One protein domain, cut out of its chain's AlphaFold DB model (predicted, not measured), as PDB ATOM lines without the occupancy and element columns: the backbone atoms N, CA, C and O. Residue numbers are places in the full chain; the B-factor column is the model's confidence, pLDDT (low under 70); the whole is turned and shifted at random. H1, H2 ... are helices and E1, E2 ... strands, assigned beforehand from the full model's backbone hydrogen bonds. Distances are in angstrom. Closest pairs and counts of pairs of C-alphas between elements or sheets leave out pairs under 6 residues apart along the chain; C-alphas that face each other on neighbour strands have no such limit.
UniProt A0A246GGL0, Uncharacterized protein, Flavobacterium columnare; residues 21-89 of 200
ATOM      1  N   PHE A  21     139.429 196.627 139.828       87.00
ATOM      2  CA  PHE A  21     140.268 195.682 139.096       87.00
ATOM      3  C   PHE A  21     139.662 195.434 137.697       87.00
ATOM      4  O   PHE A  21     138.999 196.310 137.134       87.00
ATOM      5  N   ILE A  22     139.867 194.257 137.111       93.19
ATOM      6  CA  ILE A  22     139.235 193.918 135.833       93.19
ATOM      7  C   ILE A  22     137.775 193.503 136.053       93.19
ATOM      8  O   ILE A  22     137.447 192.845 137.034       93.19
ATOM      9  N   SER A  23     136.882 193.840 135.129       95.06
ATOM     10  CA  SER A  23     135.569 193.197 135.020       95.06
ATOM     11  C   SER A  23     135.691 191.948 134.156       95.06
ATOM     12  O   SER A  23     136.353 192.016 133.121       95.06
ATOM     13  N   VAL A  24     135.028 190.850 134.532       96.94
ATOM     14  CA  VAL A  24     135.037 189.593 133.767       96.94
ATOM     15  C   VAL A  24     133.618 189.147 133.429       96.94
ATOM     16  O   VAL A  24     132.741 189.132 134.290       96.94
ATOM     17  N   GLU A  25     133.416 188.735 132.180       97.06
ATOM     18  CA  GLU A  25     132.165 188.197 131.647       97.06
ATOM     19  C   GLU A  25     132.412 186.828 131.000       97.06
ATOM     20  O   GLU A  25     133.334 186.664 130.204       97.06
ATOM     21  N   THR A  26     131.569 185.837 131.300       97.62
ATOM     22  CA  THR A  26     131.694 184.461 130.774       97.62
ATOM     23  C   THR A  26     130.484 184.008 129.952       97.62
ATOM     24  O   THR A  26     130.351 182.835 129.616       97.62
ATOM     25  N   ASN A  27     129.587 184.937 129.612       96.44
ATOM     26  CA  ASN A  27     128.381 184.703 128.811       96.44
ATOM     27  C   ASN A  27     128.600 184.882 127.296       96.44
ATOM     28  O   ASN A  27     127.659 184.702 126.521       96.44
ATOM     29  N   ARG A  28     129.811 185.250 126.866       96.56
ATOM     30  CA  ARG A  28     130.176 185.393 125.453       96.56
ATOM     31  C   ARG A  28     130.546 184.047 124.848       96.56
ATOM     32  O   ARG A  28     131.171 183.210 125.496       96.56
ATOM     33  N   THR A  29     130.155 183.837 123.594       97.50
ATOM     34  CA  THR A  29     130.506 182.614 122.870       97.50
ATOM     35  C   THR A  29     131.982 182.647 122.461       97.50
ATOM     36  O   THR A  29     132.533 183.729 122.259       97.50
ATOM     37  N   PRO A  30     132.630 181.487 122.263       97.81
ATOM     38  CA  PRO A  30     133.981 181.437 121.704       97.81
ATOM     39  C   PRO A  30     134.122 182.223 120.390       97.81
ATOM     40  O   PRO A  30     135.106 182.930 120.203       97.81
ATOM     41  N   ASP A  31     133.119 182.155 119.505       97.19
ATOM     42  CA  ASP A  31     133.109 182.906 118.241       97.19
ATOM     43  C   ASP A  31     133.052 184.432 118.464       97.19
ATOM     44  O   ASP A  31     133.821 185.157 117.834       97.19
ATOM     45  N   ASP A  32     132.236 184.917 119.413       96.62
ATOM     46  CA  ASP A  32     132.212 186.336 119.808       96.62
ATOM     47  C   ASP A  32     133.567 186.788 120.359       96.62
ATOM     48  O   ASP A  32     134.084 187.835 119.973       96.62
ATOM     49  N   LEU A  33     134.178 185.976 121.222       97.44
ATOM     50  CA  LEU A  33     135.475 186.286 121.811       97.44
ATOM     51  C   LEU A  33     136.558 186.426 120.732       97.44
ATOM     52  O   LEU A  33     137.299 187.410 120.726       97.44
ATOM     53  N   VAL A  34     136.623 185.504 119.771       96.88
ATOM     54  CA  VAL A  34     137.590 185.610 118.667       96.88
ATOM     55  C   VAL A  34     137.291 186.837 117.799       96.88
ATOM     56  O   VAL A  34     138.159 187.694 117.643       96.88
ATOM     57  N   ARG A  35     136.067 186.965 117.270       94.69
ATOM     58  CA  ARG A  35     135.732 188.000 116.273       94.69
ATOM     59  C   ARG A  35     135.717 189.414 116.838       94.69
ATOM     60  O   ARG A  35     136.189 190.342 116.185       94.69
ATOM     61  N   ASN A  36     135.152 189.576 118.030       93.38
ATOM     62  CA  ASN A  36     134.843 190.882 118.605       93.38
ATOM     63  C   ASN A  36     135.806 191.294 119.723       93.38
ATOM     64  O   ASN A  36     135.713 192.431 120.173       93.38
ATOM     65  N   THR A  37     136.724 190.416 120.151       93.62
ATOM     66  CA  THR A  37     137.789 190.771 121.109       93.62
ATOM     67  C   THR A  37     139.177 190.637 120.491       93.62
ATOM     68  O   THR A  37     139.908 191.618 120.429       93.62
ATOM     69  N   LEU A  38     139.557 189.450 120.002       91.44
ATOM     70  CA  LEU A  38     140.922 189.232 119.495       91.44
ATOM     71  C   LEU A  38     141.173 189.896 118.145       91.44
ATOM     72  O   LEU A  38     142.259 190.419 117.907       91.44
ATOM     73  N   THR A  39     140.192 189.848 117.246       89.31
ATOM     74  CA  THR A  39     140.394 190.249 115.850       89.31
ATOM     75  C   THR A  39     139.655 191.526 115.481       89.31
ATOM     76  O   THR A  39     139.623 191.890 114.314       89.31
ATOM     77  N   GLN A  40     139.073 192.236 116.449       82.94
ATOM     78  CA  GLN A  40     138.212 193.393 116.192       82.94
ATOM     79  C   GLN A  40     138.904 194.494 115.370       82.94
ATOM     80  O   GLN A  40     138.281 195.129 114.519       82.94
ATOM     81  N   SER A  41     140.198 194.726 115.609       79.12
ATOM     82  CA  SER A  41     140.979 195.784 114.958       79.12
ATOM     83  C   SER A  41     141.549 195.394 113.592       79.12
ATOM     84  O   SER A  41     142.195 196.217 112.943       79.12
ATOM     85  N   VAL A  42     141.358 194.146 113.157       81.38
ATOM     86  CA  VAL A  42     141.909 193.620 111.907       81.38
ATOM     87  C   VAL A  42     140.806 192.944 111.100       81.38
ATOM     88  O   VAL A  42     140.082 192.091 111.595       81.38
ATOM     89  N   CYS A  43     140.660 193.295 109.823       82.12
ATOM     90  CA  CYS A  43     139.642 192.697 108.953       82.12
ATOM     91  C   CYS A  43     140.022 191.273 108.501       82.12
ATOM     92  O   CYS A  43     140.033 190.988 107.304       82.12
ATOM     93  N   ILE A  44     140.377 190.386 109.435       88.12
ATOM     94  CA  ILE A  44     140.695 188.991 109.136       88.12
ATOM     95  C   ILE A  44     139.425 188.149 109.166       88.12
ATOM     96  O   ILE A  44     138.553 188.320 110.019       88.12
ATOM     97  N   ASN A  45     139.328 187.213 108.228       88.94
ATOM     98  CA  ASN A  45     138.282 186.209 108.277       88.94
ATOM     99  C   ASN A  45     138.712 185.081 109.217       88.94
ATOM    100  O   ASN A  45     139.791 184.515 109.028       88.94
ATOM    101  N   VAL A  46     137.858 184.754 110.185       94.56
ATOM    102  CA  VAL A  46     138.047 183.622 111.101       94.56
ATOM    103  C   VAL A  46     136.962 182.568 110.902       94.56
ATOM    104  O   VAL A  46     135.800 182.892 110.624       94.56
ATOM    105  N   SER A  47     137.328 181.303 111.061       96.62
ATOM    106  CA  SER A  47     136.434 180.149 110.944       96.62
ATOM    107  C   SER A  47     136.811 179.051 111.934       96.62
ATOM    108  O   SER A  47     137.854 179.117 112.573       96.62
ATOM    109  N   ASN A  48     135.952 178.034 112.059       97.38
ATOM    110  CA  ASN A  48     136.212 176.837 112.867       97.38
ATOM    111  C   ASN A  48     136.591 177.133 114.327       97.38
ATOM    112  O   ASN A  48     137.384 176.405 114.916       97.38
ATOM    113  N   VAL A  49     135.997 178.180 114.911       98.25
ATOM    114  CA  VAL A  49     136.236 178.534 116.310       98.25
ATOM    115  C   VAL A  49     135.742 177.408 117.214       98.25
ATOM    116  O   VAL A  49     134.563 177.045 117.186       98.25
ATOM    117  N   LYS A  50     136.643 176.867 118.026       98.00
ATOM    118  CA  LYS A  50     136.367 175.825 119.013       98.00
ATOM    119  C   LYS A  50     137.018 176.189 120.333       98.00
ATOM    120  O   LYS A  50     138.006 176.913 120.395       98.00
ATOM    121  N   SER A  51     136.462 175.650 121.405       98.06
ATOM    122  CA  SER A  51     137.029 175.797 122.735       98.06
ATOM    123  C   SER A  51     136.793 174.551 123.570       98.06
ATOM    124  O   SER A  51     135.792 173.856 123.382       98.06
ATOM    125  N   SER A  52     137.669 174.324 124.540       98.31
ATOM    126  CA  SER A  52     137.458 173.350 125.609       98.31
ATOM    127  C   SER A  52     137.848 173.982 126.937       98.31
ATOM    128  O   SER A  52     138.855 174.684 127.010       98.31
ATOM    129  N   THR A  53     137.042 173.758 127.969       98.44
ATOM    130  CA  THR A  53     137.306 174.190 129.346       98.44
ATOM    131  C   THR A  53     136.856 173.100 130.317       98.44
ATOM    132  O   THR A  53     136.352 172.053 129.902       98.44
ATOM    133  N   GLY A  54     136.945 173.356 131.620       98.12
ATOM    134  CA  GLY A  54     136.445 172.448 132.644       98.12
ATOM    135  C   GLY A  54     134.965 172.106 132.494       98.12
ATOM    136  O   GLY A  54     134.567 171.002 132.859       98.12
ATOM    137  N   THR A  55     134.145 172.962 131.872       97.88
ATOM    138  CA  THR A  55     132.728 172.651 131.605       97.88
ATOM    139  C   THR A  55     132.544 171.404 130.744       97.88
ATOM    140  O   THR A  55     131.544 170.707 130.892       97.88
ATOM    141  N   ASN A  56     133.508 171.083 129.875       98.00
ATOM    142  CA  ASN A  56     133.489 169.873 129.045       98.00
ATOM    143  C   ASN A  56     133.701 168.586 129.864       98.00
ATOM    144  O   ASN A  56     133.420 167.497 129.370       98.00
ATOM    145  N   TYR A  57     134.164 168.717 131.109       98.00
ATOM    146  CA  TYR A  57     134.552 167.621 131.997       98.00
ATOM    147  C   TYR A  57     133.843 167.682 133.361       98.00
ATOM    148  O   TYR A  57     134.268 167.021 134.304       98.00
ATOM    149  N   GLY A  58     132.762 168.465 133.483       97.25
ATOM    150  CA  GLY A  58     131.988 168.594 134.728       97.25
ATOM    151  C   GLY A  58     132.610 169.513 135.791       97.25
ATOM    152  O   GLY A  58     132.259 169.412 136.961       97.25
ATOM    153  N   SER A  59     133.524 170.396 135.388       97.56
ATOM    154  CA  SER A  59     134.190 171.401 136.223       97.56
ATOM    155  C   SER A  59     133.684 172.816 135.875       97.56
ATOM    156  O   SER A  59     132.487 173.034 135.685       97.56
ATOM    157  N   THR A  60     134.582 173.795 135.813       97.50
ATOM    158  CA  THR A  60     134.300 175.226 135.701       97.50
ATOM    159  C   THR A  60     134.592 175.791 134.310       97.50
ATOM    160  O   THR A  60     135.314 175.188 133.520       97.50
ATOM    161  N   ASN A  61     134.040 176.968 134.003       98.06
ATOM    162  CA  ASN A  61     134.358 177.678 132.768       98.06
ATOM    163  C   ASN A  61     135.662 178.468 132.926       98.06
ATOM    164  O   ASN A  61     135.726 179.427 133.698       98.06
ATOM    165  N   GLY A  62     136.677 178.073 132.161       98.12
ATOM    166  CA  GLY A  62     137.983 178.726 132.126       98.12
ATOM    167  C   GLY A  62     138.121 179.844 131.097       98.12
ATOM    168  O   GLY A  62     139.195 180.427 131.009       98.12
ATOM    169  N   ILE A  63     137.072 180.176 130.335       98.56
ATOM    170  CA  ILE A  63     137.110 181.236 129.319       98.56
ATOM    171  C   ILE A  63     136.228 182.417 129.718       98.56
ATOM    172  O   ILE A  63     135.071 182.240 130.102       98.56
ATOM    173  N   GLY A  64     136.750 183.633 129.552       98.19
ATOM    174  CA  GLY A  64     135.980 184.867 129.714       98.19
ATOM    175  C   GLY A  64     136.532 186.033 128.902       98.19
ATOM    176  O   GLY A  64     137.684 186.021 128.483       98.19
ATOM    177  N   TYR A  65     135.708 187.055 128.698       98.25
ATOM    178  CA  TYR A  65     136.147 188.386 128.287       98.25
ATOM    179  C   TYR A  65     136.482 189.191 129.536       98.25
ATOM    180  O   TYR A  65     135.734 189.138 130.516       98.25
ATOM    181  N   PHE A  66     137.564 189.958 129.494       97.12
ATOM    182  CA  PHE A  66     137.846 190.939 130.526       97.12
ATOM    183  C   PHE A  66     137.966 192.340 129.961       97.12
ATOM    184  O   PHE A  66     138.401 192.543 128.829       97.12
ATOM    185  N   LYS A  67     137.647 193.312 130.812       95.88
ATOM    186  CA  LYS A  67     137.891 194.727 130.572       95.88
ATOM    187  C   LYS A  67     138.496 195.360 131.808       95.88
ATOM    188  O   LYS A  67     138.120 195.052 132.933       95.88
ATOM    189  N   ASN A  68     139.432 196.259 131.590       92.94
ATOM    190  CA  ASN A  68     140.177 196.961 132.607       92.94
ATOM    191  C   ASN A  68     140.055 198.471 132.372       92.94
ATOM    192  O   ASN A  68     140.202 198.955 131.251       92.94
ATOM    193  N   THR A  69     139.805 199.225 133.442       88.50
ATOM    194  CA  THR A  69     139.781 200.699 133.405       88.50
ATOM    195  C   THR A  69     140.984 201.323 134.110       88.50
ATOM    196  O   THR A  69     141.179 202.534 134.025       88.50
ATOM    197  N   ASN A  70     141.813 200.513 134.777       88.25
ATOM    198  CA  ASN A  70     143.016 200.973 135.449       88.25
ATOM    199  C   ASN A  70     144.143 201.207 134.423       88.25
ATOM    200  O   ASN A  70     144.654 200.235 133.862       88.25
ATOM    201  N   PRO A  71     144.603 202.454 134.214       86.00
ATOM    202  CA  PRO A  71     145.661 202.749 133.248       86.00
ATOM    203  C   PRO A  71     147.023 202.135 133.613       86.00
ATOM    204  O   PRO A  71     147.912 202.104 132.769       86.00
ATOM    205  N   ALA A  72     147.210 201.657 134.850       87.06
ATOM    206  CA  ALA A  72     148.441 200.995 135.279       87.06
ATOM    207  C   ALA A  72     148.524 199.513 134.868       87.06
ATOM    208  O   ALA A  72     149.596 198.921 134.960       87.06
ATOM    209  N   PHE A  73     147.418 198.899 134.440       89.44
ATOM    210  CA  PHE A  73     147.415 197.513 133.976       89.44
ATOM    211  C   PHE A  73     147.551 197.479 132.441       89.44
ATOM    212  O   PHE A  73     146.815 198.188 131.752       89.44
ATOM    213  N   PRO A  74     148.494 196.694 131.883       90.06
ATOM    214  CA  PRO A  74     149.003 196.915 130.526       90.06
ATOM    215  C   PRO A  74     148.072 196.443 129.401       90.06
ATOM    216  O   PRO A  74     148.357 196.710 128.236       90.06
ATOM    217  N   ILE A  75     146.971 195.756 129.723       92.50
ATOM    218  CA  ILE A  75     145.980 195.301 128.743       92.50
ATOM    219  C   ILE A  75     144.610 195.883 129.111       92.50
ATOM    220  O   ILE A  75     144.100 195.647 130.204       92.50
ATOM    221  N   SER A  76     144.005 196.666 128.214       93.19
ATOM    222  CA  SER A  76     142.706 197.315 128.459       93.19
ATOM    223  C   SER A  76     141.531 196.346 128.400       93.19
ATOM    224  O   SER A  76     140.546 196.537 129.102       93.19
ATOM    225  N   GLU A  77     141.608 195.327 127.554       95.25
ATOM    226  CA  GLU A  77     140.610 194.269 127.425       95.25
ATOM    227  C   GLU A  77     141.205 193.067 126.695       95.25
ATOM    228  O   GLU A  77     142.222 193.191 126.010       95.25
ATOM    229  N   GLY A  78     140.582 191.904 126.833       96.25
ATOM    230  CA  GLY A  78     141.068 190.694 126.188       96.25
ATOM    231  C   GLY A  78     140.291 189.455 126.594       96.25
ATOM    232  O   GLY A  78     139.213 189.532 127.184       96.25
ATOM    233  N   ILE A  79     140.865 188.300 126.275       98.06
ATOM    234  CA  ILE A  79     140.333 186.994 126.661       98.06
ATOM    235  C   ILE A  79     141.143 186.454 127.838       98.06
ATOM    236  O   ILE A  79     142.370 186.530 127.845       98.06
ATOM    237  N   ILE A  80     140.448 185.875 128.808       98.12
ATOM    238  CA  ILE A  80     141.016 185.050 129.870       98.12
ATOM    239  C   ILE A  80     140.936 183.595 129.433       98.12
ATOM    240  O   ILE A  80     139.855 183.124 129.079       98.12
ATOM    241  N   LEU A  81     142.063 182.890 129.524       98.25
ATOM    242  CA  LEU A  81     142.131 181.434 129.540       98.25
ATOM    243  C   LEU A  81     142.672 181.028 130.917       98.25
ATOM    244  O   LEU A  81     143.773 181.423 131.287       98.25
ATOM    245  N   SER A  82     141.881 180.293 131.692       97.62
ATOM    246  CA  SER A  82     142.183 179.913 133.074       97.62
ATOM    247  C   SER A  82     142.154 178.398 133.239       97.62
ATOM    248  O   SER A  82     141.308 177.723 132.654       97.62
ATOM    249  N   THR A  83     143.041 177.865 134.078       96.75
ATOM    250  CA  THR A  83     142.999 176.474 134.570       96.75
ATOM    251  C   THR A  83     141.932 176.276 135.662       96.75
ATOM    252  O   THR A  83     141.772 175.187 136.208       96.75
ATOM    253  N   GLY A  84     141.179 177.331 135.991       96.56
ATOM    254  CA  GLY A  84     140.080 177.348 136.950       96.56
ATOM    255  C   GLY A  84     138.919 178.222 136.470       96.56
ATOM    256  O   GLY A  84     138.676 178.349 135.272       96.56
ATOM    257  N   ASN A  85     138.154 178.812 137.394       97.31
ATOM    258  CA  ASN A  85     136.994 179.629 137.037       97.31
ATOM    259  C   ASN A  85     137.429 181.027 136.573       97.31
ATOM    260  O   ASN A  85     137.923 181.812 137.383       97.31
ATOM    261  N   ALA A  86     137.172 181.377 135.310       97.88
ATOM    262  CA  ALA A  86     137.520 182.691 134.760       97.88
ATOM    263  C   ALA A  86     136.900 183.861 135.549       97.88
ATOM    264  O   ALA A  86     137.527 184.909 135.691       97.88
ATOM    265  N   LEU A  87     135.709 183.692 136.144       96.88
ATOM    266  CA  LEU A  87     135.074 184.742 136.956       96.88
ATOM    267  C   LEU A  87     135.861 185.092 138.225       96.88
ATOM    268  O   LEU A  87     135.653 186.164 138.790       96.88
ATOM    269  N   LYS A  88     136.767 184.224 138.688       95.19
ATOM    270  CA  LYS A  88     137.596 184.501 139.866       95.19
ATOM    271  C   LYS A  88     138.852 185.322 139.558       95.19
ATOM    272  O   LYS A  88     139.572 185.686 140.480       95.19
ATOM    273  N   SER A  89     139.073 185.698 138.298       94.38
ATOM    274  CA  SER A  89     140.178 186.576 137.891       94.38
ATOM    275  C   SER A  89     139.920 188.073 138.136       94.38
ATOM    276  O   SER A  89     140.812 188.878 137.891       94.38
TER     277      SER A  89
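This is residues 21 to 89 of the 200 residues of an uncharacterized protein of Flavobacterium columnare (UniProt A0A246GGL0). A small antiparallel sheet of three strands has one helix on each face, H1 over E4 and the short H3 over E3. After H1 the backbone swings out beyond the helix, away from the sheet, and comes back past it as E2, a lone strand that leads to the small H2 at one end of the domain. The printed part has 69 residues, with three named helices and four named strands in the order E1, H1, E2, H2, E3, E4, H3; the sheet's order is E1, E3, E4, and the class is mixed, helices and strands. It is only just compact, close to loose, with a radius of gyration of the C-alphas of 12.7 A, and flat in outline, spanning 36 by 32 by 16 A.

In the sheet, E1 is residues 22 to 25, beginning at C-alpha 22 (139.235, 193.918, 135.833); E3 is residues 63 to 68, 16.4 A long; E4 is residues 77 to 81, 13.1 A long. H1 is residues 30 to 38, 10.7 A long. E2, the longest strand, is residues 46 to 52, 17.8 A from C-alpha 46 (138.047, 183.622, 111.101) to C-alpha 52. H2 is residues 54 to 57, and H3 is residues 86 to 89, ending at C-alpha 89 (140.178, 186.576, 137.891).

E3 is the inner strand, with E1 and E4 as edge strands. E1 and E3 are antiparallel at 144 degrees, with N 23 and O 67 2.8 A apart, within hydrogen-bond range. E3 and E4 form a hairpin, antiparallel at 150 degrees, with N 80 and O 64 2.8 A apart, also within hydrogen-bond range. H1 is on the sheet at a height of 9.4 A, over E4, and only just slantwise to the strands, at 32 degrees to E4 on the local plane; the closest C-alphas of H1 and E4 are those of Thr 37 and Gly 78, 6.0 A. H3 is on the opposite face, over E3 at a height of 7.1 A; the closest C-alphas of H3 and E3 are those of Ala 86 and Ile 63, 5.6 A. E2 pairs with no named strand and is apart from E1, E3 and E4; its closest C-alpha to H1 is that of Val 49, 5.7 A from that of Asp 31. E2 and H2 meet only through their link, and H2 is not on the sheet. In H1 every O i to N i+4 pair is within hydrogen-bond range; H2 and H3 are too short for such a pair, and each has its one O i to N i+3 pair within range.

The two C-alphas farthest apart are those of Tyr 57 and Pro 71, at 36.9 A. The printed part has no cut and no long link. The mean pLDDT of the printed part is 94.5, and no printed residue is under 70.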